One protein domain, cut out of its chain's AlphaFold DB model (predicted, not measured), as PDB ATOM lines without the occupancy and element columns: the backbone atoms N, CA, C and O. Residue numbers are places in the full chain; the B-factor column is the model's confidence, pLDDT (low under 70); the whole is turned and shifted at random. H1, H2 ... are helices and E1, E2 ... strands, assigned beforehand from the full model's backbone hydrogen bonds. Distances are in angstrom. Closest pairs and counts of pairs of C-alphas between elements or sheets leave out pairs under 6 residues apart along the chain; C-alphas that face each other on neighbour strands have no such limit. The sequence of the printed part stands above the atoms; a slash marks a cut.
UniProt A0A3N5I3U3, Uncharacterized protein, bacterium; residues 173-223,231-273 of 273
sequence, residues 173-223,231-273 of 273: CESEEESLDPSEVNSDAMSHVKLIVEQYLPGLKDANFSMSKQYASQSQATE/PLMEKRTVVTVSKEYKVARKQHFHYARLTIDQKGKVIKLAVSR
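This is residues 173 to 223 and 231 to 273 of the 273 residues of an uncharacterized protein of bacterium (UniProt A0A3N5I3U3). Look first for one twisted sheet of four antiparallel strands with a single helix, H1, packed slantwise over one face: two layers, a helix on one face of a sheet. The tip of the long hairpin E2 and E3, residues 246 to 251, sticks out from the rest. The printed part has 94 residues, in chain order H1 E1 E2 E3 E4, with sheet order E1 E2 E3 E4; the class is mixed, helices and strands. It is only just loose, close to compact, with a radius of gyration of the C-alphas of 15.0 A, and only just elongated, spanning 51 by 33 by 21 A.

Start at edge strand E1, residues 208 to 217, and inner strand E2, residues 236 to 247, where N 210 and O 240 are 2.9 A apart. E3, residues 250 to 260, forms a hairpin with E2, with N 241 and O 256 at 2.8 A. E4, residues 266 to 272, forms a hairpin with E3, with N 257 and O 270 at 2.8 A. E2, E3 and E4 make a meander, each strand the antiparallel neighbour of the one before. H1, residues 187 to 200, is on the sheet at a height of 8.9 A, over E3 and slantwise to it at 45 degrees on the local plane; its closest C-alphas to E3 are Val 197 and Ala 256, 6.9 A. In H1, 8 of 10 O i to N i+4 pairs are within hydrogen-bond range. E1 and E4 are apart.

Find C-alpha 187 at (91.344, 127.954, 70.162); H1 runs 20.3 A from there. E1 covers 27.1 A, E2 34.3 A, E3 32.3 A and E4 17.3 A, ending at C-alpha 272, (109.679, 144.151, 76.198).

Residues 224 to 230 are not printed, and C-alphas 223 and 231 are 18.3 A apart across this cut. Mean pLDDT of the printed part is 72.8; 33 residues are under 70, among them 175 to 186 and 216 to 223.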
ATOM      1  N   CYS A 173      99.773 137.418  92.156       79.50
ATOM      2  CA  CYS A 173     100.856 136.473  91.925       79.50
ATOM      3  C   CYS A 173     100.489 135.533  90.775       79.50
ATOM      4  O   CYS A 173      99.328 135.162  90.593       79.50
ATOM      5  N   GLU A 174     101.501 135.134  90.016       76.25
ATOM      6  CA  GLU A 174     101.411 134.087  89.000       76.25
ATOM      7  C   GLU A 174     102.032 132.827  89.594       76.25
ATOM      8  O   GLU A 174     103.149 132.881  90.106       76.25
ATOM      9  N   SER A 175     101.309 131.709  89.586       65.31
ATOM     10  CA  SER A 175     101.880 130.426  90.001       65.31
ATOM     11  C   SER A 175     102.517 129.740  88.795       65.31
ATOM     12  O   SER A 175     101.836 129.492  87.800       65.31
ATOM     13  N   GLU A 176     103.798 129.393  88.901       54.50
ATOM     14  CA  GLU A 176     104.518 128.612  87.883       54.50
ATOM     15  C   GLU A 176     104.065 127.137  87.836       54.50
ATOM     16  O   GLU A 176     104.268 126.468  86.829       54.50
ATOM     17  N   GLU A 177     103.408 126.637  88.892       47.97
ATOM     18  CA  GLU A 177     102.989 125.229  89.033       47.97
ATOM     19  C   GLU A 177     101.837 124.801  88.100       47.97
ATOM     20  O   GLU A 177     101.646 123.610  87.872       47.97
ATOM     21  N   GLU A 178     101.093 125.748  87.518       51.56
ATOM     22  CA  GLU A 178     100.049 125.479  86.518       51.56
ATOM     23  C   GLU A 178     100.442 126.093  85.167       51.56
ATOM     24  O   GLU A 178      99.764 126.996  84.666       51.56
ATOM     25  N   SER A 179     101.551 125.635  84.572       54.59
ATOM     26  CA  SER A 179     101.808 125.885  83.153       54.59
ATOM     27  C   SER A 179     100.708 125.198  82.341       54.59
ATOM     28  O   SER A 179     100.763 123.987  82.120       54.59
ATOM     29  N   LEU A 180      99.671 125.947  81.971       61.03
ATOM     30  CA  LEU A 180      98.546 125.396  81.218       61.03
ATOM     31  C   LEU A 180      99.031 125.013  79.820       61.03
ATOM     32  O   LEU A 180      99.776 125.770  79.190       61.03
ATOM     33  N   ASP A 181      98.579 123.866  79.322       60.69
ATOM     34  CA  ASP A 181      98.762 123.541  77.913       60.69
ATOM     35  C   ASP A 181      98.018 124.606  77.075       60.69
ATOM     36  O   ASP A 181      96.872 124.943  77.393       60.69
ATOM     37  N   PRO A 182      98.621 125.162  76.006       60.16
ATOM     38  CA  PRO A 182      97.944 126.080  75.089       60.16
ATOM     39  C   PRO A 182      96.596 125.586  74.549       60.16
ATOM     40  O   PRO A 182      95.787 126.402  74.109       60.16
ATOM     41  N   SER A 183      96.349 124.274  74.580       58.75
ATOM     42  CA  SER A 183      95.067 123.651  74.240       58.75
ATOM     43  C   SER A 183      93.956 123.837  75.286       58.75
ATOM     44  O   SER A 183      92.785 123.675  74.946       58.75
ATOM     45  N   GLU A 184      94.275 124.217  76.529       62.03
ATOM     46  CA  GLU A 184      93.283 124.482  77.586       62.03
ATOM     47  C   GLU A 184      92.592 125.846  77.445       62.03
ATOM     48  O   GLU A 184      91.538 126.083  78.041       62.03
ATOM     49  N   VAL A 185      93.158 126.756  76.649       65.00
ATOM     50  CA  VAL A 185      92.506 128.018  76.287       65.00
ATOM     51  C   VAL A 185      91.787 127.855  74.958       65.00
ATOM     52  O   VAL A 185      92.295 127.235  74.029       65.00
ATOM     53  N   ASN A 186      90.592 128.445  74.872       68.00
ATOM     54  CA  ASN A 186      89.775 128.468  73.661       68.00
ATOM     55  C   ASN A 186      90.646 128.752  72.415       68.00
ATOM     56  O   ASN A 186      91.351 129.767  72.366       68.00
ATOM     57  N   SER A 187      90.578 127.867  71.413       71.81
ATOM     58  CA  SER A 187      91.344 127.954  70.162       71.81
ATOM     59  C   SER A 187      91.205 129.310  69.469       71.81
ATOM     60  O   SER A 187      92.163 129.804  68.866       71.81
ATOM     61  N   ASP A 188      90.040 129.943  69.600       74.44
ATOM     62  CA  ASP A 188      89.756 131.251  69.017       74.44
ATOM     63  C   ASP A 188      90.521 132.362  69.746       74.44
ATOM     64  O   ASP A 188      91.110 133.239  69.110       74.44
ATOM     65  N   ALA A 189      90.601 132.287  71.080       73.94
ATOM     66  CA  ALA A 189      91.369 133.231  71.887       73.94
ATOM     67  C   ALA A 189      92.873 133.106  71.597       73.94
ATOM     68  O   ALA A 189      93.543 134.119  71.407       73.94
ATOM     69  N   MET A 190      93.401 131.884  71.465       76.94
ATOM     70  CA  MET A 190      94.809 131.673  71.100       76.94
ATOM     71  C   MET A 190      95.134 132.139  69.678       76.94
ATOM     72  O   MET A 190      96.213 132.685  69.442       76.94
ATOM     73  N   SER A 191      94.207 131.975  68.734       79.69
ATOM     74  CA  SER A 191      94.358 132.512  67.375       79.69
ATOM     75  C   SER A 191      94.399 134.041  67.387       79.69
ATOM     76  O   SER A 191      95.241 134.647  66.723       79.69
ATOM     77  N   HIS A 192      93.556 134.670  68.209       80.19
ATOM     78  CA  HIS A 192      93.554 136.117  68.393       80.19
ATOM     79  C   HIS A 192      94.838 136.628  69.064       80.19
ATOM     80  O   HIS A 192      95.412 137.618  68.613       80.19
ATOM     81  N   VAL A 193      95.340 135.926  70.088       80.06
ATOM     82  CA  VAL A 193      96.627 136.230  70.733       80.06
ATOM     83  C   VAL A 193      97.761 136.165  69.720       80.06
ATOM     84  O   VAL A 193      98.532 137.114  69.627       80.06
ATOM     85  N   LYS A 194      97.847 135.095  68.921       82.50
ATOM     86  CA  LYS A 194      98.870 134.981  67.873       82.50
ATOM     87  C   LYS A 194      98.794 136.151  66.896       82.50
ATOM     88  O   LYS A 194      99.821 136.747  66.614       82.50
ATOM     89  N   LEU A 195      97.594 136.540  66.466       82.38
ATOM     90  CA  LEU A 195      97.405 137.662  65.545       82.38
ATOM     91  C   LEU A 195      97.841 139.012  66.143       82.38
ATOM     92  O   LEU A 195      98.470 139.806  65.450       82.38
ATOM     93  N   ILE A 196      97.548 139.270  67.422       80.94
ATOM     94  CA  ILE A 196      98.013 140.481  68.120       80.94
ATOM     95  C   ILE A 196      99.534 140.452  68.278       80.94
ATOM     96  O   ILE A 196     100.213 141.442  68.017       80.94
ATOM     97  N   VAL A 197     100.085 139.321  68.719       80.75
ATOM     98  CA  VAL A 197     101.511 139.206  69.021       80.75
ATOM     99  C   VAL A 197     102.350 139.218  67.749       80.75
ATOM    100  O   VAL A 197     103.431 139.787  67.774       80.75
ATOM    101  N   GLU A 198     101.862 138.686  66.629       80.38
ATOM    102  CA  GLU A 198     102.577 138.680  65.347       80.38
ATOM    103  C   GLU A 198     102.834 140.090  64.814       80.38
ATOM    104  O   GLU A 198     103.855 140.323  64.171       80.38
ATOM    105  N   GLN A 199     101.970 141.054  65.158       76.31
ATOM    106  CA  GLN A 199     102.233 142.464  64.879       76.31
ATOM    107  C   GLN A 199     103.490 142.933  65.617       76.31
ATOM    108  O   GLN A 199     104.274 143.690  65.079       76.31
ATOM    109  N   TYR A 200     103.734 142.476  66.839       74.00
ATOM    110  CA  TYR A 200     104.802 143.015  67.684       74.00
ATOM    111  C   TYR A 200     106.055 142.142  67.757       74.00
ATOM    112  O   TYR A 200     107.121 142.645  68.102       74.00
ATOM    113  N   LEU A 201     105.914 140.857  67.440       74.06
ATOM    114  CA  LEU A 201     106.937 139.818  67.408       74.06
ATOM    115  C   LEU A 201     106.775 139.027  66.101       74.06
ATOM    116  O   LEU A 201     106.208 137.931  66.106       74.06
ATOM    117  N   PRO A 202     107.248 139.568  64.964       68.62
ATOM    118  CA  PRO A 202     107.080 138.909  63.676       68.62
ATOM    119  C   PRO A 202     107.774 137.541  63.669       68.62
ATOM    120  O   PRO A 202     108.872 137.378  64.211       68.62
ATOM    121  N   GLY A 203     107.138 136.547  63.040       66.12
ATOM    122  CA  GLY A 203     107.671 135.191  62.879       66.12
ATOM    123  C   GLY A 203     107.498 134.297  64.111       66.12
ATOM    124  O   GLY A 203     108.482 133.796  64.650       66.12
ATOM    125  N   LEU A 204     106.260 134.059  64.542       69.81
ATOM    126  CA  LEU A 204     105.934 133.280  65.748       69.81
ATOM    127  C   LEU A 204     106.200 131.766  65.662       69.81
ATOM    128  O   LEU A 204     105.931 131.056  66.626       69.81
ATOM    129  N   LYS A 205     106.705 131.257  64.531       66.56
ATOM    130  CA  LYS A 205     106.939 129.816  64.321       66.56
ATOM    131  C   LYS A 205     107.897 129.207  65.350       66.56
ATOM    132  O   LYS A 205     107.662 128.084  65.774       66.56
ATOM    133  N   ASP A 206     108.892 129.981  65.783       71.31
ATOM    134  CA  ASP A 206     109.912 129.566  66.755       71.31
ATOM    135  C   ASP A 206     109.743 130.274  68.116       71.31
ATOM    136  O   ASP A 206     110.697 130.419  68.878       71.31
ATOM    137  N   ALA A 207     108.545 130.800  68.408       78.75
ATOM    138  CA  ALA A 207     108.266 131.472  69.673       78.75
ATOM    139  C   ALA A 207     107.852 130.466  70.757       78.75
ATOM    140  O   ALA A 207     107.039 129.571  70.522       78.75
ATOM    141  N   ASN A 208     108.368 130.660  71.969       81.75
ATOM    142  CA  ASN A 208     107.978 129.893  73.144       81.75
ATOM    143  C   ASN A 208     106.771 130.557  73.805       81.75
ATOM    144  O   ASN A 208     106.818 131.737  74.161       81.75
ATOM    145  N   PHE A 209     105.707 129.784  74.001       81.88
ATOM    146  CA  PHE A 209     104.506 130.211  74.708       81.88
ATOM    147  C   PHE A 209     104.493 129.563  76.089       81.88
ATOM    148  O   PHE A 209     104.594 128.344  76.199       81.88
ATOM    149  N   SER A 210     104.345 130.372  77.132       83.12
ATOM    150  CA  SER A 210     104.043 129.902  78.480       83.12
ATOM    151  C   SER A 210     102.777 130.571  78.989       83.12
ATOM    152  O   SER A 210     102.446 131.701  78.614       83.12
ATOM    153  N   MET A 211     102.022 129.841  79.800       81.56
ATOM    154  CA  MET A 211     100.706 130.266  80.253       81.56
ATOM    155  C   MET A 211     100.578 130.030  81.741       81.56
ATOM    156  O   MET A 211     100.850 128.930  82.207       81.56
ATOM    157  N   SER A 212     100.135 131.052  82.461       81.94
ATOM    158  CA  SER A 212     100.012 131.007  83.915       81.94
ATOM    159  C   SER A 212      98.671 131.579  84.343       81.94
ATOM    160  O   SER A 212      98.172 132.547  83.757       81.94
ATOM    161  N   LYS A 213      98.079 131.010  85.394       80.62
ATOM    162  CA  LYS A 213      96.916 131.613  86.050       80.62
ATOM    163  C   LYS A 213      97.368 132.682  87.040       80.62
ATOM    164  O   LYS A 213      98.360 132.523  87.752       80.62
ATOM    165  N   GLN A 214      96.617 133.775  87.078       78.31
ATOM    166  CA  GLN A 214      96.806 134.853  88.040       78.31
ATOM    167  C   GLN A 214      95.900 134.665  89.258       78.31
ATOM    168  O   GLN A 214      94.694 134.442  89.123       78.31
ATOM    169  N   TYR A 215      96.484 134.819  90.447       70.81
ATOM    170  CA  TYR A 215      95.806 134.717  91.735       70.81
ATOM    171  C   TYR A 215      96.034 135.992  92.542       70.81
ATOM    172  O   TYR A 215      97.165 136.454  92.697       70.81
ATOM    173  N   ALA A 216      94.966 136.572  93.085       65.38
ATOM    174  CA  ALA A 216      95.100 137.710  93.983       65.38
ATOM    175  C   ALA A 216      95.765 137.270  95.295       65.38
ATOM    176  O   ALA A 216      95.244 136.412  96.006       65.38
ATOM    177  N   SER A 217      96.902 137.881  95.617       59.16
ATOM    178  CA  SER A 217      97.593 137.715  96.889       59.16
ATOM    179  C   SER A 217      97.296 138.931  97.761       59.16
ATOM    180  O   SER A 217      97.748 140.046  97.486       59.16
ATOM    181  N   GLN A 218      96.524 138.738  98.832       51.72
ATOM    182  CA  GLN A 218      96.510 139.709  99.922       51.72
ATOM    183  C   GLN A 218      97.789 139.522 100.736       51.72
ATOM    184  O   GLN A 218      97.821 138.762 101.699       51.72
ATOM    185  N   SER A 219      98.848 140.240 100.373       43.97
ATOM    186  CA  SER A 219      99.975 140.437 101.278       43.97
ATOM    187  C   SER A 219      99.629 141.554 102.270       43.97
ATOM    188  O   SER A 219     100.100 142.684 102.175       43.97
ATOM    189  N   GLN A 220      98.776 141.257 103.256       40.72
ATOM    190  CA  GLN A 220      98.827 142.048 104.486       40.72
ATOM    191  C   GLN A 220     100.129 141.669 105.193       40.72
ATOM    192  O   GLN A 220     100.292 140.545 105.656       40.72
ATOM    193  N   ALA A 221     101.077 142.606 105.256       39.53
ATOM    194  CA  ALA A 221     102.392 142.428 105.880       39.53
ATOM    195  C   ALA A 221     102.350 142.151 107.401       39.53
ATOM    196  O   ALA A 221     103.389 142.090 108.049       39.53
ATOM    197  N   THR A 222     101.171 141.946 107.977       38.16
ATOM    198  CA  THR A 222     100.953 141.506 109.351       38.16
ATOM    199  C   THR A 222      99.606 140.804 109.392       38.16
ATOM    200  O   THR A 222      98.594 141.475 109.523       38.16
ATOM    201  N   GLU A 223      99.591 139.490 109.181       33.91
ATOM    202  CA  GLU A 223      98.729 138.516 109.871       33.91
ATOM    203  C   GLU A 223      98.767 137.185 109.115       33.91
ATOM    204  O   GLU A 223      98.009 136.903 108.189       33.91
ATOM    205  N   PRO A 231      86.718 139.163  97.014       42.59
ATOM    206  CA  PRO A 231      87.008 138.329  95.865       42.59
ATOM    207  C   PRO A 231      87.523 139.172  94.699       42.59
ATOM    208  O   PRO A 231      86.742 139.776  93.973       42.59
ATOM    209  N   LEU A 232      88.820 139.114  94.416       48.44
ATOM    210  CA  LEU A 232      89.248 139.119  93.015       48.44
ATOM    211  C   LEU A 232      89.113 137.667  92.522       48.44
ATOM    212  O   LEU A 232      90.085 136.935  92.393       48.44
ATOM    213  N   MET A 233      87.856 137.226  92.364       47.50
ATOM    214  CA  MET A 233      87.466 135.873  91.920       47.50
ATOM    215  C   MET A 233      87.622 135.663  90.410       47.50
ATOM    216  O   MET A 233      87.378 134.563  89.908       47.50
ATOM    217  N   GLU A 234      88.015 136.691  89.662       56.75
ATOM    218  CA  GLU A 234      88.251 136.540  88.235       56.75
ATOM    219  C   GLU A 234      89.586 135.840  87.996       56.75
ATOM    220  O   GLU A 234      90.639 136.469  87.956       56.75
ATOM    221  N   LYS A 235      89.526 134.515  87.810       66.25
ATOM    222  CA  LYS A 235      90.601 133.748  87.169       66.25
ATOM    223  C   LYS A 235      90.967 134.430  85.851       66.25
ATOM    224  O   LYS A 235      90.130 134.499  84.953       66.25
ATOM    225  N   ARG A 236      92.192 134.933  85.758       81.12
ATOM    226  CA  ARG A 236      92.770 135.489  84.532       81.12
ATOM    227  C   ARG A 236      93.915 134.610  84.089       81.12
ATOM    228  O   ARG A 236      94.604 134.020  84.924       81.12
ATOM    229  N   THR A 237      94.107 134.557  82.784       85.38
ATOM    230  CA  THR A 237      95.206 133.818  82.177       85.38
ATOM    231  C   THR A 237      96.198 134.817  81.623       85.38
ATOM    232  O   THR A 237      95.823 135.713  80.866       85.38
ATOM    233  N   VAL A 238      97.459 134.664  82.004       87.56
ATOM    234  CA  VAL A 238      98.569 135.404  81.417       87.56
ATOM    235  C   VAL A 238      99.241 134.507  80.402       87.56
ATOM    236  O   VAL A 238      99.669 133.403  80.733       87.56
ATOM    237  N   VAL A 239      99.332 134.988  79.168       87.31
ATOM    238  CA  VAL A 239     100.104 134.354  78.105       87.31
ATOM    239  C   VAL A 239     101.398 135.135  77.956       87.31
ATOM    240  O   VAL A 239     101.379 136.312  77.593       87.31
ATOM    241  N   THR A 240     102.520 134.483  78.236       88.12
ATOM    242  CA  THR A 240     103.851 135.019  77.970       88.12
ATOM    243  C   THR A 240     104.375 134.388  76.692       88.12
ATOM    244  O   THR A 240     104.535 133.175  76.592       88.12
ATOM    245  N   VAL A 241     104.655 135.225  75.704       87.19
ATOM    246  CA  VAL A 241     105.326 134.835  74.469       87.19
ATOM    247  C   VAL A 241     106.753 135.329  74.555       87.19
ATOM    248  O   VAL A 241     106.978 136.521  74.759       87.19
ATOM    249  N   SER A 242     107.712 134.423  74.401       87.12
ATOM    250  CA  SER A 242     109.126 134.766  74.315       87.12
ATOM    251  C   SER A 242     109.710 134.309  72.988       87.12
ATOM    252  O   SER A 242     109.395 133.225  72.497       87.12
ATOM    253  N   LYS A 243     110.551 135.144  72.386       83.88
ATOM    254  CA  LYS A 243     111.229 134.809  71.134       83.88
ATOM    255  C   LYS A 243     112.679 135.263  71.166       83.88
ATOM    256  O   LYS A 243     112.965 136.391  71.563       83.88
ATOM    257  N   GLU A 244     113.566 134.376  70.727       82.44
ATOM    258  CA  GLU A 244     114.992 134.653  70.591       82.44
ATOM    259  C   GLU A 244     115.301 135.290  69.225       82.44
ATOM    260  O   GLU A 244     114.833 134.831  68.181       82.44
ATOM    261  N   TYR A 245     116.126 136.332  69.237       76.31
ATOM    262  CA  TYR A 245     116.687 137.006  68.073       76.31
ATOM    263  C   TYR A 245     118.212 137.020  68.197       76.31
ATOM    264  O   TYR A 245     118.763 137.271  69.269       76.31
ATOM    265  N   LYS A 246     118.922 136.758  67.097       71.81
ATOM    266  CA  LYS A 246     120.390 136.815  67.062       71.81
ATOM    267  C   LYS A 246     120.832 138.165  66.517       71.81
ATOM    268  O   LYS A 246     120.662 138.430  65.332       71.81
ATOM    269  N   VAL A 247     121.443 138.987  67.366       67.00
ATOM    270  CA  VAL A 247     121.882 140.346  67.015       67.00
ATOM    271  C   VAL A 247     123.362 140.486  67.332       67.00
ATOM    272  O   VAL A 247     123.771 140.245  68.463       67.00
ATOM    273  N   ALA A 248     124.182 140.852  66.341       59.47
ATOM    274  CA  ALA A 248     125.608 141.161  66.524       59.47
ATOM    275  C   ALA A 248     126.389 140.141  67.398       59.47
ATOM    276  O   ALA A 248     127.268 140.516  68.172       59.47
ATOM    277  N   ARG A 249     126.084 138.839  67.239       61.56
ATOM    278  CA  ARG A 249     126.647 137.679  67.977       61.56
ATOM    279  C   ARG A 249     126.143 137.459  69.413       61.56
ATOM    280  O   ARG A 249     126.669 136.578  70.088       61.56
ATOM    281  N   LYS A 250     125.125 138.189  69.873       68.50
ATOM    282  CA  LYS A 250     124.471 137.998  71.179       68.50
ATOM    283  C   LYS A 250     123.028 137.522  71.001       68.50
ATOM    284  O   LYS A 250     122.385 137.818  69.991       68.50
ATOM    285  N   GLN A 251     122.546 136.756  71.975       73.38
ATOM    286  CA  GLN A 251     121.159 136.300  72.032       73.38
ATOM    287  C   GLN A 251     120.295 137.381  72.676       73.38
ATOM    288  O   GLN A 251     120.610 137.885  73.755       73.38
ATOM    289  N   HIS A 252     119.215 137.741  72.000       76.19
ATOM    290  CA  HIS A 252     118.264 138.744  72.436       76.19
ATOM    291  C   HIS A 252     116.898 138.098  72.623       76.19
ATOM    292  O   HIS A 252     116.482 137.309  71.783       76.19
ATOM    293  N   PHE A 253     116.192 138.432  73.698       81.94
ATOM    294  CA  PHE A 253     114.861 137.894  73.948       81.94
ATOM    295  C   PHE A 253     113.844 139.013  73.935       81.94
ATOM    296  O   PHE A 253     113.977 139.987  74.673       81.94
ATOM    297  N   HIS A 254     112.811 138.836  73.129       84.00
ATOM    298  CA  HIS A 254     111.615 139.646  73.225       84.00
ATOM    299  C   HIS A 254     110.562 138.935  74.034       84.00
ATOM    300  O   HIS A 254     110.413 137.717  73.924       84.00
ATOM    301  N   TYR A 255     109.791 139.722  74.770       87.88
ATOM    302  CA  TYR A 255     108.691 139.230  75.572       87.88
ATOM    303  C   TYR A 255     107.433 140.021  75.248       87.88
ATOM    304  O   TYR A 255     107.426 141.246  75.331       87.88
ATOM    305  N   ALA A 256     106.350 139.322  74.933       89.31
ATOM    306  CA  ALA A 256     105.007 139.879  74.952       89.31
ATOM    307  C   ALA A 256     104.217 139.165  76.045       89.31
ATOM    308  O   ALA A 256     104.159 137.939  76.075       89.31
ATOM    309  N   ARG A 257     103.627 139.930  76.957       89.88
ATOM    310  CA  ARG A 257     102.789 139.420  78.040       89.88
ATOM    311  C   ARG A 257     101.376 139.943  77.852       89.88
ATOM    312  O   ARG A 257     101.160 141.152  77.749       89.88
ATOM    313  N   LEU A 258     100.428 139.018  77.743       90.00
ATOM    314  CA  LEU A 258      99.020 139.301  77.500       90.00
ATOM    315  C   LEU A 258      98.204 138.793  78.671       90.00
ATOM    316  O   LEU A 258      98.272 137.611  78.995       90.00
ATOM    317  N   THR A 259      97.382 139.661  79.245       88.19
ATOM    318  CA  THR A 259      96.407 139.263  80.261       88.19
ATOM    319  C   THR A 259      95.049 139.110  79.598       88.19
ATOM    320  O   THR A 259      94.561 140.038  78.945       88.19
ATOM    321  N   ILE A 260      94.444 137.938  79.769       86.81
ATOM    322  CA  ILE A 260      93.169 137.548  79.171       86.81
ATOM    323  C   ILE A 260      92.136 137.349  80.283       86.81
ATOM    324  O   ILE A 260      92.421 136.734  81.316       86.81
ATOM    325  N   ASP A 261      90.936 137.891  80.077       84.19
ATOM    326  CA  ASP A 261      89.799 137.670  80.969       84.19
ATOM    327  C   ASP A 261      89.142 136.288  80.760       84.19
ATOM    328  O   ASP A 261      89.476 135.530  79.849       84.19
ATOM    329  N   GLN A 262      88.158 135.952  81.596       78.19
ATOM    330  CA  GLN A 262      87.427 134.679  81.502       78.19
ATOM    331  C   GLN A 262      86.638 134.504  80.196       78.19
ATOM    332  O   GLN A 262      86.249 133.389  79.860       78.19
ATOM    333  N   LYS A 263      86.369 135.596  79.472       78.81
ATOM    334  CA  LYS A 263      85.636 135.595  78.202       78.81
ATOM    335  C   LYS A 263      86.576 135.444  77.002       78.81
ATOM    336  O   LYS A 263      86.097 135.429  75.872       78.81
ATOM    337  N   GLY A 264      87.888 135.340  77.227       76.38
ATOM    338  CA  GLY A 264      88.890 135.252  76.165       76.38
ATOM    339  C   GLY A 264      89.294 136.609  75.581       76.38
ATOM    340  O   GLY A 264      89.978 136.649  74.560       76.38
ATOM    341  N   LYS A 265      88.891 137.727  76.197       83.06
ATOM    342  CA  LYS A 265      89.256 139.070  75.741       83.06
ATOM    343  C   LYS A 265      90.602 139.481  76.335       83.06
ATOM    344  O   LYS A 265      90.816 139.395  77.542       83.06
ATOM    345  N   VAL A 266      91.487 140.002  75.487       85.38
ATOM    346  CA  VAL A 266      92.752 140.615  75.917       85.38
ATOM    347  C   VAL A 266      92.459 141.955  76.599       85.38
ATOM    348  O   VAL A 266      91.851 142.843  75.999       85.38
ATOM    349  N   ILE A 267      92.883 142.096  77.856       86.56
ATOM    350  CA  ILE A 267      92.665 143.300  78.678       86.56
ATOM    351  C   ILE A 267      93.946 144.101  78.938       86.56
ATOM    352  O   ILE A 267      93.862 145.293  79.223       86.56
ATOM    353  N   LYS A 268      95.122 143.475  78.817       88.00
ATOM    354  CA  LYS A 268      96.434 144.129  78.934       88.00
ATOM    355  C   LYS A 268      97.413 143.476  77.962       88.00
ATOM    356  O   LYS A 268      97.410 142.255  77.823       88.00
ATOM    357  N   LEU A 269      98.240 144.297  77.323       89.31
ATOM    358  CA  LEU A 269      99.396 143.876  76.539       89.31
ATOM    359  C   LEU A 269     100.602 144.682  77.016       89.31
ATOM    360  O   LEU A 269     100.604 145.909  76.915       89.31
ATOM    361  N   ALA A 270     101.608 143.983  77.518       88.94
ATOM    362  CA  ALA A 270     102.894 144.541  77.894       88.94
ATOM    363  C   ALA A 270     103.972 143.921  77.014       88.94
ATOM    364  O   ALA A 270     103.977 142.707  76.796       88.94
ATOM    365  N   VAL A 271     104.880 144.742  76.497       88.44
ATOM    366  CA  VAL A 271     105.942 144.249  75.620       88.44
ATOM    367  C   VAL A 271     107.288 144.736  76.124       88.44
ATOM    368  O   VAL A 271     107.422 145.850  76.623       88.44
ATOM    369  N   SER A 272     108.271 143.855  76.023       84.44
ATOM    370  CA  SER A 272     109.679 144.151  76.198       84.44
ATOM    371  C   SER A 272     110.410 143.708  74.944       84.44
ATOM    372  O   SER A 272     110.203 142.589  74.455       84.44
ATOM    373  N   ARG A 273     111.217 144.609  74.404       75.62
ATOM    374  CA  ARG A 273     111.933 144.413  73.157       75.62
ATOM    375  C   ARG A 273     113.321 145.040  73.223       75.62
ATOM    376  O   ARG A 273     113.670 145.592  74.292       75.62
TER     377      ARG A 273